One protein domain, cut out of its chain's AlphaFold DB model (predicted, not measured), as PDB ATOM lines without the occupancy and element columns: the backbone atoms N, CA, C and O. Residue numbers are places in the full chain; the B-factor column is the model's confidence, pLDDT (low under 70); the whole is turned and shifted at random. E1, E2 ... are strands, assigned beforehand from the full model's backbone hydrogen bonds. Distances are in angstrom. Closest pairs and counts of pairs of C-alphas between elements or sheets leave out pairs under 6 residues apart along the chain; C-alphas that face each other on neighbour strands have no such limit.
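AT A GLANCE: This is residues 176 to 230, 245 to 259 and 312 to 317 of the 361 residues of an uncharacterized protein of Cyanobacteria bacterium 13_1_40CM_2_61_4 (UniProt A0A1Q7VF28). A strongly twisted antiparallel sheet, E1 - E4 - E6 - E5, makes a wall, and a small hairpin, E2 and E3, points away from one of its faces. The printed part, all strand, has 76 residues, under half of them in the six named strands, E1 to E6 along the chain. It is only just compact, close to loose, with radius of gyration of the C-alphas 13.5 A, and spans 44 by 27 by 19 A.

IN THESE COORDINATES: E4 is residues 217 to 224, 22.4 A; E6, 312 to 317, ends at C-alpha (13.470, -31.320, -50.161); E5 is 251 to 257, 18.9 A. E1, 190 to 193, begins at (19.068, -45.488, -50.200); E2 is 200 to 203, E3 206 to 209.

HOW THE PARTS SIT: Within hydrogen-bond range are N 191 and O 220 of E1 and E4, 2.8 A; N 219 and O 315 of E4 and E6, 2.9 A; N 253 and O 314 of E5 and E6, 2.8 A. E2 and E4 come closest at C-alphas 200 and 219, 7.3 A.

THE WHOLE: Cuts after 230 and 259 leave C-alpha gaps of 42.0 and 12.9 A. E6 has mean pLDDT 59.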
ATOM      1  N   ASN A 176      27.430 -47.828 -33.111       77.62
ATOM      2  CA  ASN A 176      26.700 -49.084 -33.227       77.62
ATOM      3  C   ASN A 176      25.431 -48.870 -34.064       77.62
ATOM      4  O   ASN A 176      24.636 -47.975 -33.774       77.62
ATOM      5  N   GLY A 177      25.222 -49.727 -35.062       77.81
ATOM      6  CA  GLY A 177      24.072 -49.674 -35.963       77.81
ATOM      7  C   GLY A 177      24.464 -49.334 -37.399       77.81
ATOM      8  O   GLY A 177      25.609 -49.512 -37.805       77.81
ATOM      9  N   TYR A 178      23.488 -48.884 -38.188       79.00
ATOM     10  CA  TYR A 178      23.748 -48.426 -39.550       79.00
ATOM     11  C   TYR A 178      24.293 -46.999 -39.538       79.00
ATOM     12  O   TYR A 178      23.713 -46.112 -38.911       79.00
ATOM     13  N   GLN A 179      25.360 -46.776 -40.295       80.06
ATOM     14  CA  GLN A 179      25.967 -45.471 -40.507       80.06
ATOM     15  C   GLN A 179      26.379 -45.338 -41.972       80.06
ATOM     16  O   GLN A 179      26.797 -46.311 -42.594       80.06
ATOM     17  N   ASP A 180      26.266 -44.129 -42.509       80.25
ATOM     18  CA  ASP A 180      26.728 -43.791 -43.850       80.25
ATOM     19  C   ASP A 180      27.330 -42.386 -43.806       80.25
ATOM     20  O   ASP A 180      26.710 -41.458 -43.279       80.25
ATOM     21  N   ASN A 181      28.559 -42.251 -44.296       78.38
ATOM     22  CA  ASN A 181      29.286 -40.987 -44.360       78.38
ATOM     23  C   ASN A 181      29.260 -40.376 -45.767       78.38
ATOM     24  O   ASN A 181      29.832 -39.309 -45.954       78.38
ATOM     25  N   PHE A 182      28.616 -41.029 -46.744       84.12
ATOM     26  CA  PHE A 182      28.566 -40.577 -48.133       84.12
ATOM     27  C   PHE A 182      29.966 -40.317 -48.720       84.12
ATOM     28  O   PHE A 182      30.167 -39.369 -49.478       84.12
ATOM     29  N   ALA A 183      30.958 -41.127 -48.339       82.00
ATOM     30  CA  ALA A 183      32.261 -41.133 -49.005       82.00
ATOM     31  C   ALA A 183      32.160 -41.761 -50.405       82.00
ATOM     32  O   ALA A 183      32.784 -41.275 -51.345       82.00
ATOM     33  N   ASP A 184      31.309 -42.781 -50.538       85.62
ATOM     34  CA  ASP A 184      31.053 -43.513 -51.777       85.62
ATOM     35  C   ASP A 184      29.680 -43.171 -52.370       85.62
ATOM     36  O   ASP A 184      28.872 -42.456 -51.769       85.62
ATOM     37  N   ALA A 185      29.395 -43.688 -53.569       84.38
ATOM     38  CA  ALA A 185      28.072 -43.587 -54.177       84.38
ATOM     39  C   ALA A 185      26.979 -44.150 -53.248       84.38
ATOM     40  O   ALA A 185      27.214 -45.097 -52.497       84.38
ATOM     41  N   LEU A 186      25.769 -43.581 -53.328       85.12
ATOM     42  CA  LEU A 186      24.633 -44.029 -52.519       85.12
ATOM     43  C   LEU A 186      24.420 -45.538 -52.679       85.12
ATOM     44  O   LEU A 186      24.208 -46.033 -53.787       85.12
ATOM     45  N   SER A 187      24.463 -46.258 -51.559       84.69
ATOM     46  CA  SER A 187      24.203 -47.695 -51.543       84.69
ATOM     47  C   SER A 187      22.758 -48.013 -51.947       84.69
ATOM     48  O   SER A 187      21.869 -47.167 -51.860       84.69
ATOM     49  N   ALA A 188      22.489 -49.269 -52.318       85.06
ATOM     50  CA  ALA A 188      21.145 -49.728 -52.691       85.06
ATOM     51  C   ALA A 188      20.100 -49.612 -51.559       85.06
ATOM     52  O   ALA A 188      18.900 -49.683 -51.820       85.06
ATOM     53  N   ASN A 189      20.538 -49.410 -50.309       85.75
ATOM     54  CA  ASN A 189      19.647 -49.158 -49.175       85.75
ATOM     55  C   ASN A 189      19.043 -47.746 -49.212       85.75
ATOM     56  O   ASN A 189      18.045 -47.494 -48.536       85.75
ATOM     57  N   TRP A 190      19.619 -46.821 -49.985       86.56
ATOM     58  CA  TRP A 190      19.068 -45.488 -50.200       86.56
ATOM     59  C   TRP A 190      18.162 -45.473 -51.428       86.56
ATOM     60  O   TRP A 190      18.607 -45.554 -52.569       86.56
ATOM     61  N   VAL A 191      16.863 -45.330 -51.186       84.81
ATOM     62  CA  VAL A 191      15.824 -45.361 -52.214       84.81
ATOM     63  C   VAL A 191      15.229 -43.968 -52.373       84.81
ATOM     64  O   VAL A 191      14.526 -43.469 -51.491       84.81
ATOM     65  N   ALA A 192      15.490 -43.330 -53.512       80.69
ATOM     66  CA  ALA A 192      14.837 -42.079 -53.876       80.69
ATOM     67  C   ALA A 192      13.385 -42.348 -54.308       80.69
ATOM     68  O   ALA A 192      13.128 -43.224 -55.133       80.69
ATOM     69  N   ILE A 193      12.432 -41.590 -53.764       72.75
ATOM     70  CA  ILE A 193      11.025 -41.628 -54.176       72.75
ATOM     71  C   ILE A 193      10.697 -40.383 -55.005       72.75
ATOM     72  O   ILE A 193      10.905 -39.247 -54.570       72.75
ATOM     73  N   GLY A 194      10.108 -40.625 -56.179       63.41
ATOM     74  CA  GLY A 194       9.804 -39.619 -57.197       63.41
ATOM     75  C   GLY A 194      10.761 -39.710 -58.389       63.41
ATOM     76  O   GLY A 194      11.765 -40.414 -58.347       63.41
ATOM     77  N   ALA A 195      10.450 -39.010 -59.481       54.03
ATOM     78  CA  ALA A 195      11.340 -38.946 -60.637       54.03
ATOM     79  C   ALA A 195      12.563 -38.086 -60.289       54.03
ATOM     80  O   ALA A 195      12.411 -36.868 -60.305       54.03
ATOM     81  N   VAL A 196      13.700 -38.705 -59.909       55.97
ATOM     82  CA  VAL A 196      15.099 -38.205 -60.036       55.97
ATOM     83  C   VAL A 196      16.102 -38.962 -59.142       55.97
ATOM     84  O   VAL A 196      16.178 -38.735 -57.938       55.97
ATOM     85  N   SER A 197      16.996 -39.739 -59.755       57.47
ATOM     86  CA  SER A 197      18.236 -40.239 -59.130       57.47
ATOM     87  C   SER A 197      19.302 -39.151 -58.929       57.47
ATOM     88  O   SER A 197      20.254 -39.353 -58.189       57.47
ATOM     89  N   ASN A 198      19.160 -37.985 -59.572       69.56
ATOM     90  CA  ASN A 198      20.243 -36.996 -59.674       69.56
ATOM     91  C   ASN A 198      20.155 -35.849 -58.650       69.56
ATOM     92  O   ASN A 198      21.014 -34.975 -58.650       69.56
ATOM     93  N   GLN A 199      19.124 -35.807 -57.799       77.19
ATOM     94  CA  GLN A 199      18.972 -34.741 -56.793       77.19
ATOM     95  C   GLN A 199      19.669 -35.040 -55.467       77.19
ATOM     96  O   GLN A 199      20.005 -34.111 -54.734       77.19
ATOM     97  N   PHE A 200      19.862 -36.322 -55.169       82.00
ATOM     98  CA  PHE A 200      20.583 -36.800 -54.003       82.00
ATOM     99  C   PHE A 200      21.880 -37.409 -54.504       82.00
ATOM    100  O   PHE A 200      21.872 -38.467 -55.128       82.00
ATOM    101  N   GLN A 201      22.982 -36.706 -54.290       81.62
ATOM    102  CA  GLN A 201      24.281 -37.129 -54.785       81.62
ATOM    103  C   GLN A 201      25.259 -37.171 -53.630       81.62
ATOM    104  O   GLN A 201      25.398 -36.206 -52.886       81.62
ATOM    105  N   SER A 202      25.941 -38.297 -53.491       85.38
ATOM    106  CA  SER A 202      27.144 -38.353 -52.679       85.38
ATOM    107  C   SER A 202      28.262 -37.630 -53.431       85.38
ATOM    108  O   SER A 202      28.491 -37.889 -54.616       85.38
ATOM    109  N   THR A 203      28.901 -36.643 -52.809       79.06
ATOM    110  CA  THR A 203      30.018 -35.900 -53.409       79.06
ATOM    111  C   THR A 203      30.956 -35.433 -52.310       79.06
ATOM    112  O   THR A 203      30.519 -34.728 -51.408       79.06
ATOM    113  N   ASN A 204      32.248 -35.762 -52.404       76.12
ATOM    114  CA  ASN A 204      33.282 -35.334 -51.452       76.12
ATOM    115  C   ASN A 204      32.932 -35.632 -49.979       76.12
ATOM    116  O   ASN A 204      33.089 -34.756 -49.129       76.12
ATOM    117  N   GLY A 205      32.417 -36.828 -49.674       77.94
ATOM    118  CA  GLY A 205      32.103 -37.201 -48.289       77.94
ATOM    119  C   GLY A 205      30.855 -36.524 -47.719       77.94
ATOM    120  O   GLY A 205      30.678 -36.480 -46.505       77.94
ATOM    121  N   VAL A 206      30.003 -35.928 -48.561       79.75
ATOM    122  CA  VAL A 206      28.741 -35.325 -48.124       79.75
ATOM    123  C   VAL A 206      27.592 -35.703 -49.045       79.75
ATOM    124  O   VAL A 206      27.729 -35.760 -50.268       79.75
ATOM    125  N   LEU A 207      26.411 -35.891 -48.453       85.25
ATOM    126  CA  LEU A 207      25.175 -35.960 -49.216       85.25
ATOM    127  C   LEU A 207      24.774 -34.554 -49.665       85.25
ATOM    128  O   LEU A 207      24.337 -33.719 -48.869       85.25
ATOM    129  N   ARG A 208      24.882 -34.309 -50.964       82.00
ATOM    130  CA  ARG A 208      24.375 -33.110 -51.613       82.00
ATOM    131  C   ARG A 208      22.903 -33.295 -51.962       82.00
ATOM    132  O   ARG A 208      22.533 -34.224 -52.678       82.00
ATOM    133  N   ILE A 209      22.079 -32.376 -51.465       81.38
ATOM    134  CA  ILE A 209      20.645 -32.306 -51.751       81.38
ATOM    135  C   ILE A 209      20.419 -31.080 -52.631       81.38
ATOM    136  O   ILE A 209      20.584 -29.949 -52.181       81.38
ATOM    137  N   HIS A 210      20.071 -31.297 -53.896       75.31
ATOM    138  CA  HIS A 210      19.725 -30.208 -54.805       75.31
ATOM    139  C   HIS A 210      18.279 -29.760 -54.575       75.31
ATOM    140  O   HIS A 210      17.374 -30.588 -54.437       75.31
ATOM    141  N   SER A 211      18.047 -28.446 -54.547       67.31
ATOM    142  CA  SER A 211      16.696 -27.899 -54.471       67.31
ATOM    143  C   SER A 211      15.918 -28.200 -55.758       67.31
ATOM    144  O   SER A 211      16.415 -28.045 -56.874       67.31
ATOM    145  N   ALA A 212      14.675 -28.655 -55.599       59.69
ATOM    146  CA  ALA A 212      13.700 -28.746 -56.678       59.69
ATOM    147  C   ALA A 212      12.753 -27.552 -56.554       59.69
ATOM    148  O   ALA A 212      12.222 -27.293 -55.471       59.69
ATOM    149  N   SER A 213      12.533 -26.817 -57.642       56.78
ATOM    150  CA  SER A 213      11.752 -25.577 -57.598       56.78
ATOM    151  C   SER A 213      10.289 -25.797 -57.193       56.78
ATOM    152  O   SER A 213       9.701 -24.907 -56.580       56.78
ATOM    153  N   ASN A 214       9.708 -26.971 -57.478       57.22
ATOM    154  CA  ASN A 214       8.248 -27.106 -57.496       57.22
ATOM    155  C   ASN A 214       7.668 -28.358 -56.814       57.22
ATOM    156  O   ASN A 214       6.451 -28.421 -56.682       57.22
ATOM    157  N   ASP A 215       8.475 -29.320 -56.349       61.16
ATOM    158  CA  ASP A 215       7.954 -30.602 -55.855       61.16
ATOM    159  C   ASP A 215       8.645 -31.122 -54.588       61.16
ATOM    160  O   ASP A 215       9.845 -30.937 -54.394       61.16
ATOM    161  N   PHE A 216       7.879 -31.851 -53.769       65.81
ATOM    162  CA  PHE A 216       8.401 -32.587 -52.621       65.81
ATOM    163  C   PHE A 216       9.120 -33.863 -53.064       65.81
ATOM    164  O   PHE A 216       8.585 -34.642 -53.866       65.81
ATOM    165  N   ARG A 217      10.319 -34.097 -52.530       74.31
ATOM    166  CA  ARG A 217      11.149 -35.267 -52.850       74.31
ATOM    167  C   ARG A 217      11.724 -35.886 -51.588       74.31
ATOM    168  O   ARG A 217      11.973 -35.184 -50.608       74.31
ATOM    169  N   GLN A 218      11.876 -37.210 -51.610       79.62
ATOM    170  CA  GLN A 218      12.290 -37.999 -50.454       79.62
ATOM    171  C   GLN A 218      13.414 -38.965 -50.831       79.62
ATOM    172  O   GLN A 218      13.275 -39.709 -51.800       79.62
ATOM    173  N   LEU A 219      14.484 -38.997 -50.039       83.44
ATOM    174  CA  LEU A 219      15.450 -40.095 -50.032       83.44
ATOM    175  C   LEU A 219      15.204 -40.934 -48.779       83.44
ATOM    176  O   LEU A 219      15.271 -40.414 -47.662       83.44
ATOM    177  N   LEU A 220      14.876 -42.210 -48.969       84.25
ATOM    178  CA  LEU A 220      14.583 -43.136 -47.885       84.25
ATOM    179  C   LEU A 220      15.747 -44.085 -47.642       84.25
ATOM    180  O   LEU A 220      16.158 -44.793 -48.552       84.25
ATOM    181  N   LEU A 221      16.193 -44.186 -46.396       81.62
ATOM    182  CA  LEU A 221      16.985 -45.325 -45.952       81.62
ATOM    183  C   LEU A 221      16.045 -46.506 -45.685       81.62
ATOM    184  O   LEU A 221      15.180 -46.425 -44.809       81.62
ATOM    185  N   MET A 222      16.204 -47.586 -46.442       78.69
ATOM    186  CA  MET A 222      15.457 -48.830 -46.304       78.69
ATOM    187  C   MET A 222      16.392 -49.934 -45.824       78.69
ATOM    188  O   MET A 222      17.187 -50.459 -46.594       78.69
ATOM    189  N   LEU A 223      16.270 -50.298 -44.548       74.88
ATOM    190  CA  LEU A 223      17.049 -51.383 -43.955       74.88
ATOM    191  C   LEU A 223      16.149 -52.570 -43.605       74.88
ATOM    192  O   LEU A 223      15.085 -52.369 -43.004       74.88
ATOM    193  N   PRO A 224      16.557 -53.809 -43.936       67.12
ATOM    194  CA  PRO A 224      15.943 -54.989 -43.350       67.12
ATOM    195  C   PRO A 224      16.294 -55.035 -41.856       67.12
ATOM    196  O   PRO A 224      17.427 -54.747 -41.480       67.12
ATOM    197  N   GLY A 225      15.342 -55.401 -40.995       64.62
ATOM    198  CA  GLY A 225      15.660 -55.696 -39.590       64.62
ATOM    199  C   GLY A 225      14.873 -54.943 -38.523       64.62
ATOM    200  O   GLY A 225      15.267 -54.994 -37.357       64.62
ATOM    201  N   ALA A 226      13.754 -54.289 -38.852       62.44
ATOM    202  CA  ALA A 226      12.832 -53.911 -37.786       62.44
ATOM    203  C   ALA A 226      12.184 -55.187 -37.221       62.44
ATOM    204  O   ALA A 226      11.662 -56.015 -37.972       62.44
ATOM    205  N   SER A 227      12.244 -55.366 -35.905       66.81
ATOM    206  CA  SER A 227      11.737 -56.554 -35.211       66.81
ATOM    207  C   SER A 227      10.654 -56.171 -34.200       66.81
ATOM    208  O   SER A 227      10.345 -54.998 -34.020       66.81
ATOM    209  N   GLY A 228      10.052 -57.166 -33.544       68.00
ATOM    210  CA  GLY A 228       9.121 -56.924 -32.438       68.00
ATOM    211  C   GLY A 228       9.798 -56.477 -31.133       68.00
ATOM    212  O   GLY A 228       9.095 -56.165 -30.176       68.00
ATOM    213  N   ALA A 229      11.135 -56.468 -31.069       72.88
ATOM    214  CA  ALA A 229      11.876 -56.005 -29.901       72.88
ATOM    215  C   ALA A 229      11.919 -54.470 -29.833       72.88
ATOM    216  O   ALA A 229      11.770 -53.779 -30.842       72.88
ATOM    217  N   THR A 230      12.174 -53.925 -28.642       72.81
ATOM    218  CA  THR A 230      12.483 -52.500 -28.489       72.81
ATOM    219  C   THR A 230      13.749 -52.171 -29.275       72.81
ATOM    220  O   THR A 230      14.814 -52.721 -29.010       72.81
ATOM    221  N   GLY A 245      20.186 -18.753 -51.892       61.28
ATOM    222  CA  GLY A 245      18.974 -18.785 -52.718       61.28
ATOM    223  C   GLY A 245      18.148 -20.074 -52.627       61.28
ATOM    224  O   GLY A 245      17.072 -20.125 -53.221       61.28
ATOM    225  N   ASP A 246      18.578 -21.083 -51.858       62.56
ATOM    226  CA  ASP A 246      17.741 -22.258 -51.599       62.56
ATOM    227  C   ASP A 246      16.535 -21.879 -50.728       62.56
ATOM    228  O   ASP A 246      16.670 -21.474 -49.573       62.56
ATOM    229  N   ALA A 247      15.331 -22.018 -51.292       54.38
ATOM    230  CA  ALA A 247      14.091 -21.597 -50.642       54.38
ATOM    231  C   ALA A 247      13.766 -22.410 -49.374       54.38
ATOM    232  O   ALA A 247      13.118 -21.880 -48.473       54.38
ATOM    233  N   LEU A 248      14.202 -23.676 -49.304       58.62
ATOM    234  CA  LEU A 248      14.105 -24.548 -48.130       58.62
ATOM    235  C   LEU A 248      15.242 -25.590 -48.145       58.62
ATOM    236  O   LEU A 248      15.342 -26.343 -49.113       58.62
ATOM    237  N   PRO A 249      16.042 -25.711 -47.073       60.78
ATOM    238  CA  PRO A 249      17.216 -26.591 -47.023       60.78
ATOM    239  C   PRO A 249      16.895 -28.087 -46.860       60.78
ATOM    240  O   PRO A 249      17.798 -28.900 -46.676       60.78
ATOM    241  N   GLY A 250      15.616 -28.466 -46.905       66.19
ATOM    242  CA  GLY A 250      15.195 -29.828 -46.618       66.19
ATOM    243  C   GLY A 250      15.192 -30.179 -45.127       66.19
ATOM    244  O   GLY A 250      15.288 -29.302 -44.269       66.19
ATOM    245  N   GLY A 251      15.024 -31.462 -44.799       72.00
ATOM    246  CA  GLY A 251      14.998 -31.923 -43.406       72.00
ATOM    247  C   GLY A 251      15.105 -33.434 -43.247       72.00
ATOM    248  O   GLY A 251      14.901 -34.180 -44.201       72.00
ATOM    249  N   VAL A 252      15.413 -33.872 -42.025       79.81
ATOM    250  CA  VAL A 252      15.485 -35.289 -41.638       79.81
ATOM    251  C   VAL A 252      14.228 -35.665 -40.862       79.81
ATOM    252  O   VAL A 252      13.848 -34.973 -39.920       79.81
ATOM    253  N   ALA A 253      13.604 -36.776 -41.230       75.94
ATOM    254  CA  ALA A 253      12.514 -37.394 -40.492       75.94
ATOM    255  C   ALA A 253      12.825 -38.871 -40.236       75.94
ATOM    256  O   ALA A 253      13.384 -39.559 -41.085       75.94
ATOM    257  N   VAL A 254      12.430 -39.369 -39.070       74.00
ATOM    258  CA  VAL A 254      12.500 -40.792 -38.724       74.00
ATOM    259  C   VAL A 254      11.075 -41.297 -38.593       74.00
ATOM    260  O   VAL A 254      10.271 -40.694 -37.883       74.00
ATOM    261  N   VAL A 255      10.747 -42.375 -39.301       66.50
ATOM    262  CA  VAL A 255       9.398 -42.945 -39.314       66.50
ATOM    263  C   VAL A 255       9.487 -44.452 -39.110       66.50
ATOM    264  O   VAL A 255      10.165 -45.168 -39.850       66.50
ATOM    265  N   THR A 256       8.753 -44.953 -38.121       62.59
ATOM    266  CA  THR A 256       8.470 -46.381 -37.980       62.59
ATOM    267  C   THR A 256       7.135 -46.673 -38.653       62.59
ATOM    268  O   THR A 256       6.139 -45.990 -38.419       62.59
ATOM    269  N   ARG A 257       7.097 -47.677 -39.535       56.22
ATOM    270  CA  ARG A 257       5.839 -48.173 -40.102       56.22
ATOM    271  C   ARG A 257       5.570 -49.561 -39.549       56.22
ATOM    272  O   ARG A 257       6.121 -50.535 -40.050       56.22
ATOM    273  N   THR A 258       4.694 -49.664 -38.556       49.34
ATOM    274  CA  THR A 258       4.086 -50.940 -38.167       49.34
ATOM    275  C   THR A 258       3.047 -51.311 -39.223       49.34
ATOM    276  O   THR A 258       2.073 -50.588 -39.433       49.34
ATOM    277  N   ILE A 259       3.258 -52.413 -39.946       44.12
ATOM    278  CA  ILE A 259       2.244 -52.941 -40.865       44.12
ATOM    279  C   ILE A 259       1.150 -53.586 -40.004       44.12
ATOM    280  O   ILE A 259       1.267 -54.744 -39.616       44.12
ATOM    281  N   ARG A 312      12.374 -46.547 -41.518       54.12
ATOM    282  CA  ARG A 312      12.656 -45.569 -42.575       54.12
ATOM    283  C   ARG A 312      13.204 -44.279 -41.980       54.12
ATOM    284  O   ARG A 312      12.579 -43.677 -41.109       54.12
ATOM    285  N   VAL A 313      14.337 -43.825 -42.505       55.59
ATOM    286  CA  VAL A 313      14.800 -42.438 -42.345       55.59
ATOM    287  C   VAL A 313      14.537 -41.728 -43.662       55.59
ATOM    288  O   VAL A 313      14.893 -42.245 -44.714       55.59
ATOM    289  N   CYS A 314      13.868 -40.583 -43.610       57.84
ATOM    290  CA  CYS A 314      13.450 -39.812 -44.769       57.84
ATOM    291  C   CYS A 314      14.162 -38.461 -44.778       57.84
ATOM    292  O   CYS A 314      14.005 -37.668 -43.850       57.84
ATOM    293  N   LEU A 315      14.898 -38.183 -45.850       62.91
ATOM    294  CA  LEU A 315      15.460 -36.866 -46.134       62.91
ATOM    295  C   LEU A 315      14.585 -36.165 -47.162       62.91
ATOM    296  O   LEU A 315      14.243 -36.756 -48.179       62.91
ATOM    297  N   MET A 316      14.194 -34.928 -46.879       64.12
ATOM    298  CA  MET A 316      13.154 -34.219 -47.627       64.12
ATOM    299  C   MET A 316      13.725 -32.981 -48.319       64.12
ATOM    300  O   MET A 316      14.571 -32.322 -47.729       64.12
ATOM    301  N   SER A 317      13.242 -32.627 -49.515       59.31
ATOM    302  CA  SER A 317      13.470 -31.320 -50.161       59.31
ATOM    303  C   SER A 317      12.189 -30.823 -50.851       59.31
ATOM    304  O   SER A 317      11.362 -31.635 -51.270       59.31
TER     305      SER A 317